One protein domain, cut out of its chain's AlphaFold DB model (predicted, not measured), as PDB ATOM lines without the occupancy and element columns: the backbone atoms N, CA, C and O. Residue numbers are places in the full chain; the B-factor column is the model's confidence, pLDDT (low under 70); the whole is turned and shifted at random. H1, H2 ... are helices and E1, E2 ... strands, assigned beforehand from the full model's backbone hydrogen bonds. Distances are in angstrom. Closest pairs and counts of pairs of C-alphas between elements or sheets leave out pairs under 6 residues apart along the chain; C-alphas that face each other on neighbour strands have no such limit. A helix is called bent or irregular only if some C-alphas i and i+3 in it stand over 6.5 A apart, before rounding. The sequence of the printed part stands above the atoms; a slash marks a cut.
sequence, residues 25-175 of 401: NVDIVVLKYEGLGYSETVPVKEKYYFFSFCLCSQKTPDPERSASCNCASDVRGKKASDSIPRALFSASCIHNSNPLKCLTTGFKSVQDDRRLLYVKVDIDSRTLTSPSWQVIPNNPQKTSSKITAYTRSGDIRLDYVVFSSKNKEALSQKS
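This is residues 25 to 175 of the 401 residues of the protein "SCP domain-containing protein" of Steinernema carpocapsae (UniProt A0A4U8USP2). Two strongly twisted sheets lie face to face as a sandwich, one built round the long strands E2 and E6 with the short strands E3, E4 and E7 beside them, the other running E5, E1, E9, E8. The short helix H1 is at one end of the sandwich and H3 at the opposite end, both off the sheets, while H2 sits over E1 on the face turned away from the other sheet. The printed part has 151 residues with three named helices and nine named strands, in the order E1, H1, E2, E3, E4, H2, E5, E6, E7, E8, E9, H3. Neighbour strands are antiparallel in both sheets, and the class is mixed, helices and strands. The whole is compact, with a radius of gyration of the C-alphas of 15.2 A and spans of 44 by 37 by 21 A.

In the five-stranded sheet, E2 is residues 48 to 56, 26.2 A long from C-alpha 48 at (14.737, -47.904, 117.591), and E6 is residues 116 to 123, 23.7 A long. E3 is residues 69 to 71, E4 residues 75 to 79 and E7 residues 134 to 136. In the four-stranded sheet, E5 is residues 103 to 109, 19.4 A long. E1 is residues 25 to 34, begins with C-alpha 25 at (17.009, -37.702, 92.939), is 27.1 A long and bends by 53 degrees at residue 31. E9 is residues 156 to 164, 25.1 A long, and E8 is residues 143 to 147. H1 is residues 38 to 44; it is irregular, but only just, with C-alphas 40 and 43 6.7 A apart. H2 is residues 91 to 94. H3 is residues 166 to 175, 15.9 A long, and ends with C-alpha 175 at (-2.653, -32.602, 95.047).

The five-stranded sheet is branched at E2, which has E3 beside residues 53 to 56 and E4 beside residues 48 to 51 on one side and E6 on the other side. E2 and E6 are antiparallel at 162 degrees, with N 52 and O 120 3.0 A apart, within hydrogen-bond range. The hairpin E2 and E3 has N 55 and O 70 at 2.9 A, E2 and E4 have N 77 and O 49 at 2.7 A, and the hairpin E6 and E7 has N 136 and O 117 at 2.8 A. This sheet makes a sandwich, two sheets face to face, with the sheet E5 E1 E9 E8; their best planes are 14 degrees apart. Between the sheets, the closest C-alphas of E4 and E5 are those of Gly 77 and Leu 103, 6.3 A apart. In the second sheet, N 28 and O 105 of E1 and E5 are 2.8 A apart, N 29 and O 161 of E1 and E9 2.9 A, and N 145 and O 158 of the hairpin E8 and E9 2.8 A. H2 is on this sheet, over E1, at a height of 8.3 A; its closest C-alpha pair with E1 is Ile 94 and Val 29, 6.4 A. H1 and H3 are on neither sheet. O i to N i+4 pairs within range number 1 of 3 in H1 and 2 of 6 in H3, beside 2 of 4 and 3 of 7 for O i to N i+3; H2 is too short for an i+4 pair.

The two C-alphas farthest apart are those of Pro 43 and Gln 173, 46.6 A. The printed part has no cut. The links E2 to E3, with 12 residues, and E4 to H2, with 11, are long. The mean pLDDT of the printed part is 80.6; it is under 70 at residues 85, 90 to 101, 109 to 114, 140 and 164 to 175.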
ATOM      1  N   ASN A  25      17.064 -37.114  91.599       70.50
ATOM      2  CA  ASN A  25      17.009 -37.702  92.939       70.50
ATOM      3  C   ASN A  25      16.150 -38.971  92.923       70.50
ATOM      4  O   ASN A  25      15.101 -38.991  92.265       70.50
ATOM      5  N   VAL A  26      16.628 -40.011  93.610       78.06
ATOM      6  CA  VAL A  26      15.893 -41.255  93.878       78.06
ATOM      7  C   VAL A  26      15.498 -41.244  95.346       78.06
ATOM      8  O   VAL A  26      16.383 -41.273  96.193       78.06
ATOM      9  N   ASP A  27      14.203 -41.207  95.637       84.31
ATOM     10  CA  ASP A  27      13.659 -41.207  96.995       84.31
ATOM     11  C   ASP A  27      13.097 -42.601  97.319       84.31
ATOM     12  O   ASP A  27      12.312 -43.151  96.549       84.31
ATOM     13  N   ILE A  28      13.450 -43.168  98.468       87.62
ATOM     14  CA  ILE A  28      12.845 -44.386  99.012       87.62
ATOM     15  C   ILE A  28      11.892 -43.986 100.125       87.62
ATOM     16  O   ILE A  28      12.268 -43.264 101.047       87.62
ATOM     17  N   VAL A  29      10.666 -44.496 100.062       86.56
ATOM     18  CA  VAL A  29       9.638 -44.296 101.084       86.56
ATOM     19  C   VAL A  29       9.219 -45.650 101.634       86.56
ATOM     20  O   VAL A  29       8.590 -46.439 100.929       86.56
ATOM     21  N   VAL A  30       9.521 -45.912 102.904       87.44
ATOM     22  CA  VAL A  30       9.040 -47.104 103.605       87.44
ATOM     23  C   VAL A  30       7.630 -46.841 104.133       87.44
ATOM     24  O   VAL A  30       7.383 -45.890 104.872       87.44
ATOM     25  N   LEU A  31       6.688 -47.702 103.752       80.88
ATOM     26  CA  LEU A  31       5.271 -47.611 104.118       80.88
ATOM     27  C   LEU A  31       4.923 -48.512 105.301       80.88
ATOM     28  O   LEU A  31       4.019 -48.210 106.081       80.88
ATOM     29  N   LYS A  32       5.607 -49.648 105.414       86.81
ATOM     30  CA  LYS A  32       5.373 -50.636 106.462       86.81
ATOM     31  C   LYS A  32       6.622 -51.480 106.655       86.81
ATOM     32  O   LYS A  32       7.282 -51.802 105.671       86.81
ATOM     33  N   TYR A  33       6.884 -51.915 107.881       90.88
ATOM     34  CA  TYR A  33       7.779 -53.042 108.108       90.88
ATOM     35  C   TYR A  33       7.299 -53.955 109.242       90.88
ATOM     36  O   TYR A  33       6.658 -53.509 110.190       90.88
ATOM     37  N   GLU A  34       7.600 -55.242 109.120       87.75
ATOM     38  CA  GLU A  34       7.435 -56.273 110.147       87.75
ATOM     39  C   GLU A  34       8.841 -56.671 110.608       87.75
ATOM     40  O   GLU A  34       9.619 -57.167 109.798       87.75
ATOM     41  N   GLY A  35       9.179 -56.366 111.865       87.25
ATOM     42  CA  GLY A  35      10.497 -56.620 112.458       87.25
ATOM     43  C   GLY A  35      10.480 -57.788 113.452       87.25
ATOM     44  O   GLY A  35       9.842 -58.807 113.215       87.25
ATOM     45  N   LEU A  36      11.163 -57.614 114.584       86.00
ATOM     46  CA  LEU A  36      11.154 -58.535 115.724       86.00
ATOM     47  C   LEU A  36       9.729 -58.789 116.233       86.00
ATOM     48  O   LEU A  36       8.937 -57.857 116.402       86.00
ATOM     49  N   GLY A  37       9.425 -60.049 116.536       76.31
ATOM     50  CA  GLY A  37       8.185 -60.442 117.197       76.31
ATOM     51  C   GLY A  37       8.200 -60.153 118.699       76.31
ATOM     52  O   GLY A  37       9.219 -59.785 119.285       76.31
ATOM     53  N   TYR A  38       7.043 -60.343 119.338       72.12
ATOM     54  CA  TYR A  38       6.792 -59.931 120.723       72.12
ATOM     55  C   TYR A  38       7.891 -60.366 121.707       72.12
ATOM     56  O   TYR A  38       8.476 -59.516 122.373       72.12
ATOM     57  N   SER A  39       8.242 -61.655 121.744       73.56
ATOM     58  CA  SER A  39       9.244 -62.197 122.677       73.56
ATOM     59  C   SER A  39      10.646 -61.603 122.495       73.56
ATOM     60  O   SER A  39      11.383 -61.458 123.466       73.56
ATOM     61  N   GLU A  40      11.006 -61.220 121.270       82.00
ATOM     62  CA  GLU A  40      12.308 -60.630 120.949       82.00
ATOM     63  C   GLU A  40      12.349 -59.120 121.165       82.00
ATOM     64  O   GLU A  40      13.425 -58.569 121.386       82.00
ATOM     65  N   THR A  41      11.195 -58.448 121.142       84.31
ATOM     66  CA  THR A  41      11.121 -57.014 121.443       84.31
ATOM     67  C   THR A  41      11.205 -56.694 122.926       84.31
ATOM     68  O   THR A  41      11.698 -55.624 123.254       84.31
ATOM     69  N   VAL A  42      10.790 -57.589 123.832       76.50
ATOM     70  CA  VAL A  42      10.816 -57.352 125.292       76.50
ATOM     71  C   VAL A  42      12.153 -56.765 125.793       76.50
ATOM     72  O   VAL A  42      12.112 -55.713 126.439       76.50
ATOM     73  N   PRO A  43      13.333 -57.347 125.481       87.88
ATOM     74  CA  PRO A  43      14.620 -56.819 125.953       87.88
ATOM     75  C   PRO A  43      15.065 -55.523 125.257       87.88
ATOM     76  O   PRO A  43      15.984 -54.854 125.722       87.88
ATOM     77  N   VAL A  44      14.448 -55.168 124.130       90.38
ATOM     78  CA  VAL A  44      14.841 -54.034 123.280       90.38
ATOM     79  C   VAL A  44      13.686 -53.067 123.047       90.38
ATOM     80  O   VAL A  44      13.731 -52.269 122.119       90.38
ATOM     81  N   LYS A  45      12.654 -53.110 123.895       85.94
ATOM     82  CA  LYS A  45      11.384 -52.404 123.683       85.94
ATOM     83  C   LYS A  45      11.563 -50.895 123.530       85.94
ATOM     84  O   LYS A  45      10.789 -50.275 122.818       85.94
ATOM     85  N   GLU A  46      12.600 -50.337 124.162       92.12
ATOM     86  CA  GLU A  46      12.943 -48.912 124.131       92.12
ATOM     87  C   GLU A  46      13.857 -48.495 122.968       92.12
ATOM     88  O   GLU A  46      14.061 -47.303 122.747       92.12
ATOM     89  N   LYS A  47      14.378 -49.466 122.216       95.56
ATOM     90  CA  LYS A  47      15.328 -49.256 121.120       95.56
ATOM     91  C   LYS A  47      14.614 -48.944 119.812       95.56
ATOM     92  O   LYS A  47      13.448 -49.308 119.638       95.56
ATOM     93  N   TYR A  48      15.307 -48.301 118.878       95.75
ATOM     94  CA  TYR A  48      14.737 -47.904 117.591       95.75
ATOM     95  C   TYR A  48      15.271 -48.767 116.456       95.75
ATOM     96  O   TYR A  48      16.435 -49.159 116.453       95.75
ATOM     97  N   TYR A  49      14.420 -49.033 115.466       96.00
ATOM     98  CA  TYR A  49      14.895 -49.564 114.192       96.00
ATOM     99  C   TYR A  49      15.638 -48.482 113.414       96.00
ATOM    100  O   TYR A  49      15.217 -47.324 113.409       96.00
ATOM    101  N   PHE A  50      16.679 -48.876 112.693       95.94
ATOM    102  CA  PHE A  50      17.373 -48.036 111.727       95.94
ATOM    103  C   PHE A  50      17.438 -48.761 110.387       95.94
ATOM    104  O   PHE A  50      17.661 -49.969 110.329       95.94
ATOM    105  N   PHE A  51      17.176 -48.014 109.318       95.38
ATOM    106  CA  PHE A  51      17.198 -48.515 107.951       95.38
ATOM    107  C   PHE A  51      18.267 -47.771 107.167       95.38
ATOM    108  O   PHE A  51      18.162 -46.556 106.978       95.38
ATOM    109  N   SER A  52      19.247 -48.516 106.671       94.81
ATOM    110  CA  SER A  52      20.301 -48.004 105.803       94.81
ATOM    111  C   SER A  52      20.067 -48.514 104.388       94.81
ATOM    112  O   SER A  52      19.729 -49.683 104.182       94.81
ATOM    113  N   PHE A  53      20.250 -47.639 103.402       94.12
ATOM    114  CA  PHE A  53      20.058 -47.976 101.996       94.12
ATOM    115  C   PHE A  53      21.246 -47.502 101.163       94.12
ATOM    116  O   PHE A  53      21.746 -46.394 101.365       94.12
ATOM    117  N   CYS A  54      21.648 -48.310 100.183       92.56
ATOM    118  CA  CYS A  54      22.700 -47.961  99.229       92.56
ATOM    119  C   CYS A  54      22.284 -48.298  97.799       92.56
ATOM    120  O   CYS A  54      21.688 -49.344  97.546       92.56
ATOM    121  N   LEU A  55      22.638 -47.431  96.853       91.19
ATOM    122  CA  LEU A  55      22.524 -47.699  95.423       91.19
ATOM    123  C   LEU A  55      23.905 -47.980  94.844       91.19
ATOM    124  O   LEU A  55      24.767 -47.103  94.867       91.19
ATOM    125  N   CYS A  56      24.092 -49.171  94.286       90.12
ATOM    126  CA  CYS A  56      25.372 -49.622  93.751       90.12
ATOM    127  C   CYS A  56      25.291 -49.912  92.256       90.12
ATOM    128  O   CYS A  56      24.295 -50.446  91.767       90.12
ATOM    129  N   SER A  57      26.364 -49.599  91.535       88.31
ATOM    130  CA  SER A  57      26.478 -49.922  90.103       88.31
ATOM    131  C   SER A  57      26.922 -51.373  89.871       88.31
ATOM    132  O   SER A  57      26.703 -51.923  88.797       88.31
ATOM    133  N   GLN A  58      27.537 -52.004  90.875       87.50
ATOM    134  CA  GLN A  58      28.012 -53.387  90.835       87.50
ATOM    135  C   GLN A  58      27.668 -54.115  92.138       87.50
ATOM    136  O   GLN A  58      27.407 -53.487  93.168       87.50
ATOM    137  N   LYS A  59      27.647 -55.452  92.097       91.00
ATOM    138  CA  LYS A  59      27.401 -56.276  93.285       91.00
ATOM    139  C   LYS A  59      28.617 -56.211  94.209       91.00
ATOM    140  O   LYS A  59      29.727 -56.510  93.787       91.00
ATOM    141  N   THR A  60      28.396 -55.876  95.474       92.75
ATOM    142  CA  THR A  60      29.425 -55.836  96.523       92.75
ATOM    143  C   THR A  60      28.902 -56.498  97.804       92.75
ATOM    144  O   THR A  60      27.691 -56.439  98.054       92.75
ATOM    145  N   PRO A  61      29.764 -57.156  98.602       88.62
ATOM    146  CA  PRO A  61      29.403 -57.639  99.936       88.62
ATOM    147  C   PRO A  61      29.317 -56.507 100.973       88.62
ATOM    148  O   PRO A  61      28.616 -56.659 101.969       88.62
ATOM    149  N   ASP A  62      29.995 -55.380 100.730       92.31
ATOM    150  CA  ASP A  62      30.022 -54.218 101.622       92.31
ATOM    151  C   ASP A  62      29.771 -52.920 100.826       92.31
ATOM    152  O   ASP A  62      30.699 -52.336 100.253       92.31
ATOM    153  N   PRO A  63      28.501 -52.495 100.707       93.38
ATOM    154  CA  PRO A  63      28.122 -51.249 100.053       93.38
ATOM    155  C   PRO A  63      28.696 -49.982 100.691       93.38
ATOM    156  O   PRO A  63      28.996 -49.045  99.958       93.38
ATOM    157  N   GLU A  64      28.885 -49.931 102.014       91.12
ATOM    158  CA  GLU A  64      29.322 -48.705 102.711       91.12
ATOM    159  C   GLU A  64      30.764 -48.324 102.373       91.12
ATOM    160  O   GLU A  64      31.106 -47.144 102.342       91.12
ATOM    161  N   ARG A  65      31.609 -49.323 102.098       91.88
ATOM    162  CA  ARG A  65      33.029 -49.126 101.767       91.88
ATOM    163  C   ARG A  65      33.317 -49.146 100.269       91.88
ATOM    164  O   ARG A  65      34.455 -48.934  99.858       91.88
ATOM    165  N   SER A  66      32.315 -49.429  99.440       89.94
ATOM    166  CA  SER A  66      32.510 -49.555  97.998       89.94
ATOM    167  C   SER A  66      32.392 -48.206  97.297       89.94
ATOM    168  O   SER A  66      31.343 -47.569  97.325       89.94
ATOM    169  N   ALA A  67      33.422 -47.830  96.537       87.06
ATOM    170  CA  ALA A  67      33.384 -46.654  95.662       87.06
ATOM    171  C   ALA A  67      32.306 -46.741  94.559       87.06
ATOM    172  O   ALA A  67      31.945 -45.733  93.957       87.06
ATOM    173  N   SER A  68      31.779 -47.942  94.288       86.62
ATOM    174  CA  SER A  68      30.709 -48.164  93.306       86.62
ATOM    175  C   SER A  68      29.301 -47.871  93.845       86.62
ATOM    176  O   SER A  68      28.323 -47.980  93.092       86.62
ATOM    177  N   CYS A  69      29.199 -47.521  95.130       89.38
ATOM    178  CA  CYS A  69      27.956 -47.349  95.862       89.38
ATOM    179  C   CYS A  69      27.788 -45.919  96.378       89.38
ATOM    180  O   CYS A  69      28.735 -45.255  96.787       89.38
ATOM    181  N   ASN A  70      26.542 -45.458  96.390       90.31
ATOM    182  CA  ASN A  70      26.126 -44.244  97.075       90.31
ATOM    183  C   ASN A  70      25.148 -44.638  98.184       90.31
ATOM    184  O   ASN A  70      24.052 -45.123  97.888       90.31
ATOM    185  N   CYS A  71      25.557 -44.464  99.437       89.62
ATOM    186  CA  CYS A  71      24.768 -44.800 100.615       89.62
ATOM    187  C   CYS A  71      24.146 -43.545 101.217       89.62
ATOM    188  O   CYS A  71      24.801 -42.511 101.348       89.62
ATOM    189  N   ALA A  72      22.870 -43.635 101.574       87.31
ATOM    190  CA  ALA A  72      22.183 -42.555 102.258       87.31
ATOM    191  C   ALA A  72      22.330 -42.705 103.776       87.31
ATOM    192  O   ALA A  72      22.596 -43.798 104.274       87.31
ATOM    193  N   SER A  73      22.136 -41.609 104.510       85.06
ATOM    194  CA  SER A  73      22.125 -41.645 105.972       85.06
ATOM    195  C   SER A  73      21.024 -42.565 106.497       85.06
ATOM    196  O   SER A  73      19.939 -42.651 105.908       85.06
ATOM    197  N   ASP A  74      21.303 -43.201 107.632       87.81
ATOM    198  CA  ASP A  74      20.365 -44.091 108.304       87.81
ATOM    199  C   ASP A  74      19.069 -43.360 108.642       87.81
ATOM    200  O   ASP A  74      19.067 -42.258 109.203       87.81
ATOM    201  N   VAL A  75      17.943 -43.997 108.334       90.25
ATOM    202  CA  VAL A  75      16.631 -43.462 108.685       90.25
ATOM    203  C   VAL A  75      16.102 -44.181 109.909       90.25
ATOM    204  O   VAL A  75      15.981 -45.409 109.932       90.25
ATOM    205  N   ARG A  76      15.745 -43.399 110.926       92.50
ATOM    206  CA  ARG A  76      15.162 -43.918 112.160       92.50
ATOM    207  C   ARG A  76      13.719 -44.367 111.921       92.50
ATOM    208  O   ARG A  76      12.849 -43.563 111.590       92.50
ATOM    209  N   GLY A  77      13.474 -45.655 112.122       90.81
ATOM    210  CA  GLY A  77      12.156 -46.273 112.190       90.81
ATOM    211  C   GLY A  77      11.431 -45.992 113.505       90.81
ATOM    212  O   GLY A  77      11.784 -45.110 114.288       90.81
ATOM    213  N   LYS A  78      10.375 -46.762 113.762       89.44
ATOM    214  CA  LYS A  78       9.684 -46.733 115.049       89.44
ATOM    215  C   LYS A  78      10.504 -47.444 116.121       89.44
ATOM    216  O   LYS A  78      11.386 -48.255 115.842       89.44
ATOM    217  N   LYS A  79      10.151 -47.148 117.364       91.31
ATOM    218  CA  LYS A  79      10.577 -47.882 118.549       91.31
ATOM    219  C   LYS A  79      10.148 -49.354 118.452       91.31
ATOM    220  O   LYS A  79       9.133 -49.662 117.817       91.31
ATOM    221  N   ALA A  80      10.897 -50.272 119.056       87.75
ATOM    222  CA  ALA A  80      10.634 -51.704 118.942       87.75
ATOM    223  C   ALA A  80       9.254 -52.095 119.484       87.75
ATOM    224  O   ALA A  80       8.544 -52.854 118.826       87.75
ATOM    225  N   SER A  81       8.840 -51.505 120.612       81.81
ATOM    226  CA  SER A  81       7.487 -51.667 121.164       81.81
ATOM    227  C   SER A  81       6.388 -51.238 120.189       81.81
ATOM    228  O   SER A  81       5.361 -51.899 120.075       81.81
ATOM    229  N   ASP A  82       6.627 -50.160 119.443       80.56
ATOM    230  CA  ASP A  82       5.634 -49.511 118.574       80.56
ATOM    231  C   ASP A  82       5.612 -50.118 117.162       80.56
ATOM    232  O   ASP A  82       4.863 -49.683 116.280       80.56
ATOM    233  N   SER A  83       6.482 -51.103 116.931       77.94
ATOM    234  CA  SER A  83       6.632 -51.810 115.663       77.94
ATOM    235  C   SER A  83       5.875 -53.140 115.636       77.94
ATOM    236  O   SER A  83       5.923 -53.821 114.616       77.94
ATOM    237  N   ILE A  84       5.168 -53.512 116.712       71.12
ATOM    238  CA  ILE A  84       4.390 -54.756 116.812       71.12
ATOM    239  C   ILE A  84       2.899 -54.479 116.559       71.12
ATOM    240  O   ILE A  84       2.356 -53.524 117.108       71.12
ATOM    241  N   PRO A  85       2.203 -55.312 115.758       56.12
ATOM    242  CA  PRO A  85       2.735 -56.441 114.983       56.12
ATOM    243  C   PRO A  85       3.522 -55.995 113.744       56.12
ATOM    244  O   PRO A  85       4.211 -56.799 113.127       56.12
ATOM    245  N   ARG A  86       3.372 -54.728 113.347       72.88
ATOM    246  CA  ARG A  86       4.089 -54.104 112.235       72.88
ATOM    247  C   ARG A  86       4.123 -52.591 112.414       72.88
ATOM    248  O   ARG A  86       3.113 -51.994 112.791       72.88
ATOM    249  N   ALA A  87       5.231 -51.958 112.064       74.69
ATOM    250  CA  ALA A  87       5.301 -50.510 111.964       74.69
ATOM    251  C   ALA A  87       4.638 -50.044 110.665       74.69
ATOM    252  O   ALA A  87       4.812 -50.649 109.607       74.69
ATOM    253  N   LEU A  88       3.869 -48.959 110.745       73.06
ATOM    254  CA  LEU A  88       3.091 -48.407 109.638       73.06
ATOM    255  C   LEU A  88       3.347 -46.912 109.512       73.06
ATOM    256  O   LEU A  88       3.279 -46.186 110.511       73.06
ATOM    257  N   PHE A  89       3.579 -46.478 108.280       72.31
ATOM    258  CA  PHE A  89       3.708 -45.087 107.873       72.31
ATOM    259  C   PHE A  89       2.566 -44.734 106.921       72.31
ATOM    260  O   PHE A  89       2.004 -45.591 106.234       72.31
ATOM    261  N   SER A  90       2.173 -43.463 106.925       68.81
ATOM    262  CA  SER A  90       1.045 -42.997 106.122       68.81
ATOM    263  C   SER A  90       1.317 -43.190 104.629       68.81
ATOM    264  O   SER A  90       2.401 -42.868 104.148       68.81
ATOM    265  N   ALA A  91       0.312 -43.612 103.859       59.44
ATOM    266  CA  ALA A  91       0.402 -43.605 102.397       59.44
ATOM    267  C   ALA A  91       0.637 -42.185 101.845       59.44
ATOM    268  O   ALA A  91       1.216 -42.026 100.773       59.44
ATOM    269  N   SER A  92       0.266 -41.144 102.607       62.00
ATOM    270  CA  SER A  92       0.594 -39.757 102.268       62.00
ATOM    271  C   SER A  92       2.100 -39.497 102.192       62.00
ATOM    272  O   SER A  92       2.489 -38.570 101.494       62.00
ATOM    273  N   CYS A  93       2.948 -40.325 102.815       66.25
ATOM    274  CA  CYS A  93       4.408 -40.216 102.733       66.25
ATOM    275  C   CYS A  93       4.959 -40.385 101.311       66.25
ATOM    276  O   CYS A  93       6.069 -39.945 101.037       66.25
ATOM    277  N   ILE A  94       4.173 -40.967 100.400       62.00
ATOM    278  CA  ILE A  94       4.488 -41.047  98.968       62.00
ATOM    279  C   ILE A  94       4.431 -39.662  98.305       62.00
ATOM    280  O   ILE A  94       5.230 -39.349  97.428       62.00
ATOM    281  N   HIS A  95       3.465 -38.835  98.706       60.06
ATOM    282  CA  HIS A  95       3.167 -37.561  98.046       60.06
ATOM    283  C   HIS A  95       3.656 -36.347  98.842       60.06
ATOM    284  O   HIS A  95       3.947 -35.308  98.260       60.06
ATOM    285  N   ASN A  96       3.739 -36.473 100.165       65.31
ATOM    286  CA  ASN A  96       4.139 -35.429 101.095       65.31
ATOM    287  C   ASN A  96       5.085 -36.028 102.143       65.31
ATOM    288  O   ASN A  96       4.701 -36.321 103.279       65.31
ATOM    289  N   SER A  97       6.318 -36.284 101.708       62.53
ATOM    290  CA  SER A  97       7.384 -36.833 102.538       62.53
ATOM    291  C   SER A  97       7.798 -35.807 103.593       62.53
ATOM    292  O   SER A  97       8.522 -34.857 103.295       62.53
ATOM    293  N   ASN A  98       7.331 -35.993 104.827       69.81
ATOM    294  CA  ASN A  98       7.820 -35.252 105.984       69.81
ATOM    295  C   ASN A  98       8.823 -36.137 106.743       69.81
ATOM    296  O   ASN A  98       8.380 -37.128 107.326       69.81
ATOM    297  N   PRO A  99      10.119 -35.787 106.807       65.88
ATOM    298  CA  PRO A  99      11.138 -36.597 107.482       65.88
ATOM    299  C   PRO A  99      10.852 -36.868 108.968       65.88
ATOM    300  O   PRO A  99      11.334 -37.849 109.517       65.88
ATOM    301  N   LEU A 100      10.039 -36.030 109.626       66.62
ATOM    302  CA  LEU A 100       9.631 -36.222 111.024       66.62
ATOM    303  C   LEU A 100       8.502 -37.252 111.196       66.62
ATOM    304  O   LEU A 100       8.256 -37.712 112.306       66.62
ATOM    305  N   LYS A 101       7.763 -37.571 110.126       69.00
ATOM    306  CA  LYS A 101       6.572 -38.448 110.163       69.00
ATOM    307  C   LYS A 101       6.653 -39.638 109.206       69.00
ATOM    308  O   LYS A 101       5.840 -40.555 109.304       69.00
ATOM    309  N   CYS A 102       7.595 -39.612 108.274       78.12
ATOM    310  CA  CYS A 102       7.748 -40.571 107.198       78.12
ATOM    311  C   CYS A 102       9.152 -41.155 107.227       78.12
ATOM    312  O   CYS A 102      10.132 -40.428 107.365       78.12
ATOM    313  N   LEU A 103       9.240 -42.468 107.043       85.56
ATOM    314  CA  LEU A 103      10.509 -43.167 106.925       85.56
ATOM    315  C   LEU A 103      10.991 -43.055 105.474       85.56
ATOM    316  O   LEU A 103      10.642 -43.881 104.628       85.56
ATOM    317  N   THR A 104      11.713 -41.973 105.175       86.81
ATOM    318  CA  THR A 104      12.171 -41.646 103.817       86.81
ATOM    319  C   THR A 104      13.664 -41.385 103.759       86.81
ATOM    320  O   THR A 104      14.190 -40.686 104.620       86.81
ATOM    321  N   THR A 105      14.317 -41.858 102.702       87.25
ATOM    322  CA  THR A 105      15.698 -41.490 102.369       87.25
ATOM    323  C   THR A 105      15.830 -41.182 100.890       87.25
ATOM    324  O   THR A 105      14.944 -41.535 100.115       87.25
ATOM    325  N   GLY A 106      16.915 -40.531 100.485       83.06
ATOM    326  CA  GLY A 106      17.121 -40.168  99.091       83.06
ATOM    327  C   GLY A 106      18.582 -40.198  98.670       83.06
ATOM    328  O   GLY A 106      19.488 -39.997  99.474       83.06
ATOM    329  N   PHE A 107      18.794 -40.416  97.375       81.62
ATOM    330  CA  PHE A 107      20.104 -40.452  96.740       81.62
ATOM    331  C   PHE A 107      20.196 -39.389  95.663       81.62
ATOM    332  O   PHE A 107      19.288 -39.230  94.843       81.62
ATOM    333  N   LYS A 108      21.355 -38.737  95.594       70.88
ATOM    334  CA  LYS A 108      21.750 -37.968  94.415       70.88
ATOM    335  C   LYS A 108      22.095 -38.975  93.315       70.88
ATOM    336  O   LYS A 108      23.123 -39.648  93.406       70.88
ATOM    337  N   SER A 109      21.230 -39.142  92.314       59.75
ATOM    338  CA  SER A 109      21.487 -40.071  91.211       59.75
ATOM    339  C   SER A 109      22.156 -39.370  90.031       59.75
ATOM    340  O   SER A 109      21.682 -38.363  89.502       59.75
ATOM    341  N   VAL A 110      23.268 -39.972  89.616       54.09
ATOM    342  CA  VAL A 110      23.902 -39.806  88.305       54.09
ATOM    343  C   VAL A 110      23.289 -40.872  87.392       54.09
ATOM    344  O   VAL A 110      23.160 -42.016  87.814       54.09
ATOM    345  N   GLN A 111      22.863 -40.474  86.197       53.12
ATOM    346  CA  GLN A 111      22.014 -41.189  85.230       53.12
ATOM    347  C   GLN A 111      22.371 -42.671  84.955       53.12
ATOM    348  O   GLN A 111      23.013 -42.962  83.954       53.12
ATOM    349  N   ASP A 112      21.886 -43.617  85.765       57.16
ATOM    350  CA  ASP A 112      21.882 -45.038  85.383       57.16
ATOM    351  C   ASP A 112      20.716 -45.803  86.027       57.16
ATOM    352  O   ASP A 112      20.528 -45.769  87.247       57.16
ATOM    353  N   ASP A 113      19.939 -46.490  85.190       57.12
ATOM    354  CA  ASP A 113      18.743 -47.254  85.558       57.12
ATOM    355  C   ASP A 113      19.079 -48.710  85.974       57.12
ATOM    356  O   ASP A 113      18.192 -49.448  86.395       57.12
ATOM    357  N   ARG A 114      20.356 -49.140  85.910       61.44
ATOM    358  CA  ARG A 114      20.804 -50.513  86.255       61.44
ATOM    359  C   ARG A 114      21.309 -50.707  87.694       61.44
ATOM    360  O   ARG A 114      21.982 -51.693  87.987       61.44
ATOM    361  N   ARG A 115      21.011 -49.785  88.613       79.94
ATOM    362  CA  ARG A 115      21.562 -49.829  89.979       79.94
ATOM    363  C   ARG A 115      20.869 -50.844  90.884       79.94
ATOM    364  O   ARG A 115      19.640 -50.881  90.973       79.94
ATOM    365  N   LEU A 116      21.686 -51.597  91.616       90.31
ATOM    366  CA  LEU A 116      21.274 -52.519  92.668       90.31
ATOM    367  C   LEU A 116      20.944 -51.727  93.935       90.31
ATOM    368  O   LEU A 116      21.780 -50.959  94.419       90.31
ATOM    369  N   LEU A 117      19.736 -51.920  94.466       92.12
ATOM    370  CA  LEU A 117      19.312 -51.320  95.727       92.12
ATOM    371  C   LEU A 117      19.586 -52.285  96.875       92.12
ATOM    372  O   LEU A 117      19.044 -53.385  96.914       92.12
ATOM    373  N   TYR A 118      20.408 -51.846  97.815       95.25
ATOM    374  CA  TYR A 118      20.758 -52.573  99.021       95.25
ATOM    375  C   TYR A 118      20.027 -52.013 100.239       95.25
ATOM    376  O   TYR A 118      19.817 -50.803 100.337       95.25
ATOM    377  N   VAL A 119      19.694 -52.894 101.182       96.06
ATOM    378  CA  VAL A 119      19.134 -52.553 102.494       96.06
ATOM    379  C   VAL A 119      19.873 -53.283 103.614       96.06
ATOM    380  O   VAL A 119      20.236 -54.455 103.469       96.06
ATOM    381  N   LYS A 120      20.058 -52.582 104.731       96.25
ATOM    382  CA  LYS A 120      20.489 -53.103 106.032       96.25
ATOM    383  C   LYS A 120      19.507 -52.607 107.089       96.25
ATOM    384  O   LYS A 120      19.017 -51.478 106.996       96.25
ATOM    385  N   VAL A 121      19.175 -53.470 108.050       96.38
ATOM    386  CA  VAL A 121      18.264 -53.126 109.148       96.38
ATOM    387  C   VAL A 121      18.940 -53.419 110.474       96.38
ATOM    388  O   VAL A 121      19.337 -54.554 110.746       96.38
ATOM    389  N   ASP A 122      19.009 -52.393 111.310       95.88
ATOM    390  CA  ASP A 122      19.603 -52.435 112.638       95.88
ATOM    391  C   ASP A 122      18.548 -52.115 113.709       95.88
ATOM    392  O   ASP A 122      17.508 -51.507 113.435       95.88
ATOM    393  N   ILE A 123      18.813 -52.532 114.946       94.56
ATOM    394  CA  ILE A 123      18.120 -52.063 116.146       94.56
ATOM    395  C   ILE A 123      19.140 -51.421 117.087       94.56
ATOM    396  O   ILE A 123      19.991 -52.098 117.673       94.56
ATOM    397  N   ASP A 124      19.080 -50.096 117.191       90.88
ATOM    398  CA  ASP A 124      20.201 -49.260 117.630       90.88
ATOM    399  C   ASP A 124      21.524 -49.725 116.981       90.88
ATOM    400  O   ASP A 124      21.663 -49.671 115.766       90.88
ATOM    401  N   SER A 125      22.483 -50.222 117.768       88.69
ATOM    402  CA  SER A 125      23.803 -50.659 117.295       88.69
ATOM    403  C   SER A 125      23.884 -52.125 116.850       88.69
ATOM    404  O   SER A 125      24.961 -52.588 116.478       88.69
ATOM    405  N   ARG A 126      22.787 -52.893 116.922       93.06
ATOM    406  CA  ARG A 126      22.783 -54.323 116.579       93.06
ATOM    407  C   ARG A 126      22.171 -54.556 115.202       93.06
ATOM    408  O   ARG A 126      20.973 -54.350 115.027       93.06
ATOM    409  N   THR A 127      22.946 -55.129 114.286       95.56
ATOM    410  CA  THR A 127      22.438 -55.567 112.981       95.56
ATOM    411  C   THR A 127      21.520 -56.772 113.096       95.56
ATOM    412  O   THR A 127      21.844 -57.767 113.749       95.56
ATOM    413  N   LEU A 128      20.351 -56.665 112.461       95.00
ATOM    414  CA  LEU A 128      19.358 -57.731 112.405       95.00
ATOM    415  C   LEU A 128      19.476 -58.557 111.127       95.00
ATOM    416  O   LEU A 128      19.203 -59.752 111.154       95.00
ATOM    417  N   THR A 129      19.860 -57.947 110.010       95.50
ATOM    418  CA  THR A 129      19.916 -58.596 108.694       95.50
ATOM    419  C   THR A 129      21.067 -59.598 108.563       95.50
ATOM    420  O   THR A 129      22.153 -59.396 109.106       95.50
ATOM    421  N   SER A 130      20.832 -60.685 107.817       92.19
ATOM    422  CA  SER A 130      21.847 -61.689 107.470       92.19
ATOM    423  C   SER A 130      21.714 -62.176 106.022       92.19
ATOM    424  O   SER A 130      20.694 -62.781 105.698       92.19
ATOM    425  N   PRO A 131      22.709 -61.944 105.143       93.75
ATOM    426  CA  PRO A 131      23.887 -61.096 105.358       93.75
ATOM    427  C   PRO A 131      23.489 -59.649 105.698       93.75
ATOM    428  O   PRO A 131      22.352 -59.241 105.442       93.75
ATOM    429  N   SER A 132      24.414 -58.879 106.286       94.12
ATOM    430  CA  SER A 132      24.140 -57.516 106.777       94.12
ATOM    431  C   SER A 132      23.525 -56.622 105.700       94.12
ATOM    432  O   SER A 132      22.565 -55.908 105.973       94.12
ATOM    433  N   TRP A 133      24.009 -56.724 104.463       96.00
ATOM    434  CA  TRP A 133      23.473 -56.017 103.307       96.00
ATOM    435  C   TRP A 133      22.817 -56.985 102.325       96.00
ATOM    436  O   TRP A 133      23.436 -57.957 101.891       96.00
ATOM    437  N   GLN A 134      21.573 -56.701 101.939       96.12
ATOM    438  CA  GLN A 134      20.808 -57.520 100.996       96.12
ATOM    439  C   GLN A 134      20.226 -56.681  99.869       96.12
ATOM    440  O   GLN A 134      19.808 -55.545 100.080       96.12
ATOM    441  N   VAL A 135      20.189 -57.258  98.667       94.81
ATOM    442  CA  VAL A 135      19.615 -56.608  97.487       94.81
ATOM    443  C   VAL A 135      18.096 -56.750  97.513       94.81
ATOM    444  O   VAL A 135      17.577 -57.855  97.662       94.81
ATOM    445  N   ILE A 136      17.390 -55.639  97.323       93.38
ATOM    446  CA  ILE A 136      15.934 -55.572  97.188       93.38
ATOM    447  C   ILE A 136      15.552 -54.943  95.834       93.38
ATOM    448  O   ILE A 136      16.356 -54.216  95.244       93.38
ATOM    449  N   PRO A 137      14.351 -55.221  95.290       90.62
ATOM    450  CA  PRO A 137      13.948 -54.686  93.995       90.62
ATOM    451  C   PRO A 137      13.907 -53.151  93.941       90.62
ATOM    452  O   PRO A 137      13.210 -52.482  94.699       90.62
ATOM    453  N   ASN A 138      14.594 -52.579  92.958       86.31
ATOM    454  CA  ASN A 138      14.549 -51.151  92.665       86.31
ATOM    455  C   ASN A 138      13.378 -50.843  91.706       86.31
ATOM    456  O   ASN A 138      13.578 -50.737  90.498       86.31
ATOM    457  N   ASN A 139      12.142 -50.788  92.223       73.50
ATOM    458  CA  ASN A 139      10.921 -50.617  91.419       73.50
ATOM    459  C   ASN A 139      10.101 -49.380  91.862       73.50
ATOM    460  O   ASN A 139       9.886 -49.190  93.063       73.50
ATOM    461  N   PRO A 140       9.592 -48.558  90.918       69.94
ATOM    462  CA  PRO A 140       8.715 -47.426  91.224       69.94
ATOM    463  C   PRO A 140       7.315 -47.768  91.729       69.94
ATOM    464  O   PRO A 140       6.587 -46.873  92.163       69.94
ATOM    465  N   GLN A 141       6.914 -49.034  91.686       70.06
ATOM    466  CA  GLN A 141       5.666 -49.503  92.272       70.06
ATOM    467  C   GLN A 141       5.855 -49.940  93.724       70.06
ATOM    468  O   GLN A 141       6.954 -50.291  94.162       70.06
ATOM    469  N   LYS A 142       4.749 -49.955  94.477       72.50
ATOM    470  CA  LYS A 142       4.747 -50.502  95.833       72.50
ATOM    471  C   LYS A 142       5.231 -51.943  95.799       72.50
ATOM    472  O   LYS A 142       4.583 -52.808  95.219       72.50
ATOM    473  N   THR A 143       6.337 -52.170  96.485       81.31
ATOM    474  CA  THR A 143       7.035 -53.444  96.514       81.31
ATOM    475  C   THR A 143       7.087 -53.942  97.947       81.31
ATOM    476  O   THR A 143       7.317 -53.161  98.871       81.31
ATOM    477  N   SER A 144       6.844 -55.238  98.135       87.81
ATOM    478  CA  SER A 144       7.075 -55.925  99.404       87.81
ATOM    479  C   SER A 144       8.310 -56.800  99.249       87.81
ATOM    480  O   SER A 144       8.403 -57.580  98.300       87.81
ATOM    481  N   SER A 145       9.279 -56.648 100.142       91.88
ATOM    482  CA  SER A 145      10.503 -57.444 100.143       91.88
ATOM    483  C   SER A 145      10.667 -58.166 101.465       91.88
ATOM    484  O   SER A 145      10.447 -57.603 102.536       91.88
ATOM    485  N   LYS A 146      11.057 -59.431 101.364       94.44
ATOM    486  CA  LYS A 146      11.409 -60.285 102.488       94.44
ATOM    487  C   LYS A 146      12.928 -60.227 102.649       94.44
ATOM    488  O   LYS A 146      13.638 -60.570 101.712       94.44
ATOM    489  N   ILE A 147      13.400 -59.750 103.795       95.25
ATOM    490  CA  ILE A 147      14.810 -59.504 104.098       95.25
ATOM    491  C   ILE A 147      15.228 -60.496 105.175       95.25
ATOM    492  O   ILE A 147      14.668 -60.499 106.273       95.25
ATOM    493  N   THR A 148      16.204 -61.339 104.863       95.00
ATOM    494  CA  THR A 148      16.651 -62.383 105.780       95.00
ATOM    495  C   THR A 148      17.278 -61.776 107.026       95.00
ATOM    496  O   THR A 148      18.075 -60.840 106.933       95.00
ATOM    497  N   ALA A 149      16.900 -62.269 108.203       91.50
ATOM    498  CA  ALA A 149      17.328 -61.678 109.465       91.50
ATOM    499  C   ALA A 149      17.617 -62.735 110.539       91.50
ATOM    500  O   ALA A 149      16.975 -63.779 110.598       91.50
ATOM    501  N   TYR A 150      18.572 -62.444 111.424       84.62
ATOM    502  CA  TYR A 150      18.875 -63.234 112.618       84.62
ATOM    503  C   TYR A 150      17.850 -62.963 113.725       84.62
ATOM    504  O   TYR A 150      18.182 -62.432 114.789       84.62
ATOM    505  N   THR A 151      16.591 -63.315 113.470       79.31
ATOM    506  CA  THR A 151      15.506 -63.211 114.452       79.31
ATOM    507  C   THR A 151      14.815 -64.559 114.616       79.31
ATOM    508  O   THR A 151      14.689 -65.334 113.668       79.31
ATOM    509  N   ARG A 152      14.349 -64.856 115.828       78.19
ATOM    510  CA  ARG A 152      13.522 -66.035 116.133       78.19
ATOM    511  C   ARG A 152      12.138 -65.937 115.490       78.19
ATOM    512  O   ARG A 152      11.497 -66.958 115.271       78.19
ATOM    513  N   SER A 153      11.688 -64.722 115.194       73.44
ATOM    514  CA  SER A 153      10.399 -64.412 114.565       73.44
ATOM    515  C   SER A 153      10.429 -64.534 113.038       73.44
ATOM    516  O   SER A 153       9.390 -64.389 112.393       73.44
ATOM    517  N   GLY A 154      11.597 -64.832 112.464       86.06
ATOM    518  CA  GLY A 154      11.810 -65.016 111.034       86.06
ATOM    519  C   GLY A 154      12.360 -63.775 110.330       86.06
ATOM    520  O   GLY A 154      13.099 -62.970 110.895       86.06
ATOM    521  N   ASP A 155      12.021 -63.650 109.053       91.50
ATOM    522  CA  ASP A 155      12.570 -62.621 108.175       91.50
ATOM    523  C   ASP A 155      11.807 -61.293 108.298       91.50
ATOM    524  O   ASP A 155      10.586 -61.271 108.480       91.50
ATOM    525  N   ILE A 156      12.518 -60.177 108.127       92.75
ATOM    526  CA  ILE A 156      11.935 -58.833 108.152       92.75
ATOM    527  C   ILE A 156      11.155 -58.618 106.853       92.75
ATOM    528  O   ILE A 156      11.694 -58.805 105.763       92.75
ATOM    529  N   ARG A 157       9.891 -58.185 106.930       92.94
ATOM    530  CA  ARG A 157       9.131 -57.781 105.730       92.94
ATOM    531  C   ARG A 157       9.102 -56.270 105.607       92.94
ATOM    532  O   ARG A 157       8.682 -55.601 106.544       92.94
ATOM    533  N   LEU A 158       9.481 -55.736 104.453       93.44
ATOM    534  CA  LEU A 158       9.542 -54.303 104.173       93.44
ATOM    535  C   LEU A 158       8.643 -53.958 102.982       93.44
ATOM    536  O   LEU A 158       8.899 -54.419 101.871       93.44
ATOM    537  N   ASP A 159       7.625 -53.120 103.192       87.25
ATOM    538  CA  ASP A 159       6.826 -52.544 102.108       87.25
ATOM    539  C   ASP A 159       7.297 -51.110 101.846       87.25
ATOM    540  O   ASP A 159       7.208 -50.251 102.729       87.25
ATOM    541  N   TYR A 160       7.755 -50.827 100.631       89.50
ATOM    542  CA  TYR A 160       8.336 -49.538 100.256       89.50
ATOM    543  C   TYR A 160       8.025 -49.180  98.801       89.50
ATOM    544  O   TYR A 160       7.459 -49.974  98.043       89.50
ATOM    545  N   VAL A 161       8.371 -47.952  98.425       81.94
ATOM    546  CA  VAL A 161       8.313 -47.467  97.045       81.94
ATOM    547  C   VAL A 161       9.564 -46.649  96.737       81.94
ATOM    548  O   VAL A 161      10.047 -45.930  97.614       81.94
ATOM    549  N   VAL A 162      10.063 -46.738  95.502       84.25
ATOM    550  CA  VAL A 162      11.242 -45.997  95.035       84.25
ATOM    551  C   VAL A 162      10.847 -44.985  93.955       84.25
ATOM    552  O   VAL A 162      10.490 -45.355  92.845       84.25
ATOM    553  N   PHE A 163      10.909 -43.687  94.227       76.19
ATOM    554  CA  PHE A 163      10.504 -42.658  93.265       76.19
ATOM    555  C   PHE A 163      11.704 -41.969  92.628       76.19
ATOM    556  O   PHE A 163      12.599 -41.493  93.316       76.19
ATOM    557  N   SER A 164      11.678 -41.832  91.301       68.06
ATOM    558  CA  SER A 164      12.527 -40.875  90.589       68.06
ATOM    559  C   SER A 164      11.811 -39.528  90.473       68.06
ATOM    560  O   SER A 164      10.584 -39.465  90.372       68.06
ATOM    561  N   SER A 165      12.581 -38.445  90.422       58.59
ATOM    562  CA  SER A 165      12.119 -37.047  90.335       58.59
ATOM    563  C   SER A 165      11.096 -36.795  89.214       58.59
ATOM    564  O   SER A 165      10.226 -35.945  89.373       58.59
ATOM    565  N   LYS A 166      11.116 -37.588  88.130       49.00
ATOM    566  CA  LYS A 166      10.127 -37.526  87.035       49.00
ATOM    567  C   LYS A 166       8.691 -37.910  87.449       49.00
ATOM    568  O   LYS A 166       7.741 -37.432  86.842       49.00
ATOM    569  N   ASN A 167       8.509 -38.721  88.494       51.03
ATOM    570  CA  ASN A 167       7.185 -39.204  88.923       51.03
ATOM    571  C   ASN A 167       6.493 -38.281  89.946       51.03
ATOM    572  O   ASN A 167       5.304 -38.449  90.223       51.03
ATOM    573  N   LYS A 168       7.208 -37.291  90.501       44.91
ATOM    574  CA  LYS A 168       6.665 -36.331  91.481       44.91
ATOM    575  C   LYS A 168       5.697 -35.334  90.824       44.91
ATOM    576  O   LYS A 168       4.691 -34.961  91.428       44.91
ATOM    577  N   GLU A 169       5.938 -34.962  89.565       43.06
ATOM    578  CA  GLU A 169       5.117 -33.988  88.825       43.06
ATOM    579  C   GLU A 169       3.771 -34.563  88.354       43.06
ATOM    580  O   GLU A 169       2.744 -33.893  88.485       43.06
ATOM    581  N   ALA A 170       3.733 -35.834  87.937       41.47
ATOM    582  CA  ALA A 170       2.493 -36.514  87.539       41.47
ATOM    583  C   ALA A 170       1.508 -36.728  88.713       41.47
ATOM    584  O   ALA A 170       0.297 -36.808  88.515       41.47
ATOM    585  N   LEU A 171       2.009 -36.778  89.955       40.88
ATOM    586  CA  LEU A 171       1.202 -36.933  91.175       40.88
ATOM    587  C   LEU A 171       0.863 -35.591  91.851       40.88
ATOM    588  O   LEU A 171      -0.195 -35.460  92.470       40.88
ATOM    589  N   SER A 172       1.706 -34.566  91.687       37.91
ATOM    590  CA  SER A 172       1.479 -33.211  92.219       37.91
ATOM    591  C   SER A 172       0.291 -32.498  91.554       37.91
ATOM    592  O   SER A 172      -0.449 -31.763  92.218       37.91
ATOM    593  N   GLN A 173       0.000 -32.790  90.279       36.94
ATOM    594  CA  GLN A 173      -1.199 -32.263  89.613       36.94
ATOM    595  C   GLN A 173      -2.521 -32.755  90.244       36.94
ATOM    596  O   GLN A 173      -3.521 -32.044  90.172       36.94
ATOM    597  N   LYS A 174      -2.532 -33.892  90.962       37.94
ATOM    598  CA  LYS A 174      -3.700 -34.348  91.748       37.94
ATOM    599  C   LYS A 174      -3.818 -33.678  93.127       37.94
ATOM    600  O   LYS A 174      -4.918 -33.604  93.673       37.94
ATOM    601  N   SER A 175      -2.721 -33.158  93.683       34.97
ATOM    602  CA  SER A 175      -2.653 -32.602  95.047       34.97
ATOM    603  C   SER A 175      -3.103 -31.135  95.148       34.97
ATOM    604  O   SER A 175      -3.614 -30.718  96.187       34.97
TER     605      SER A 175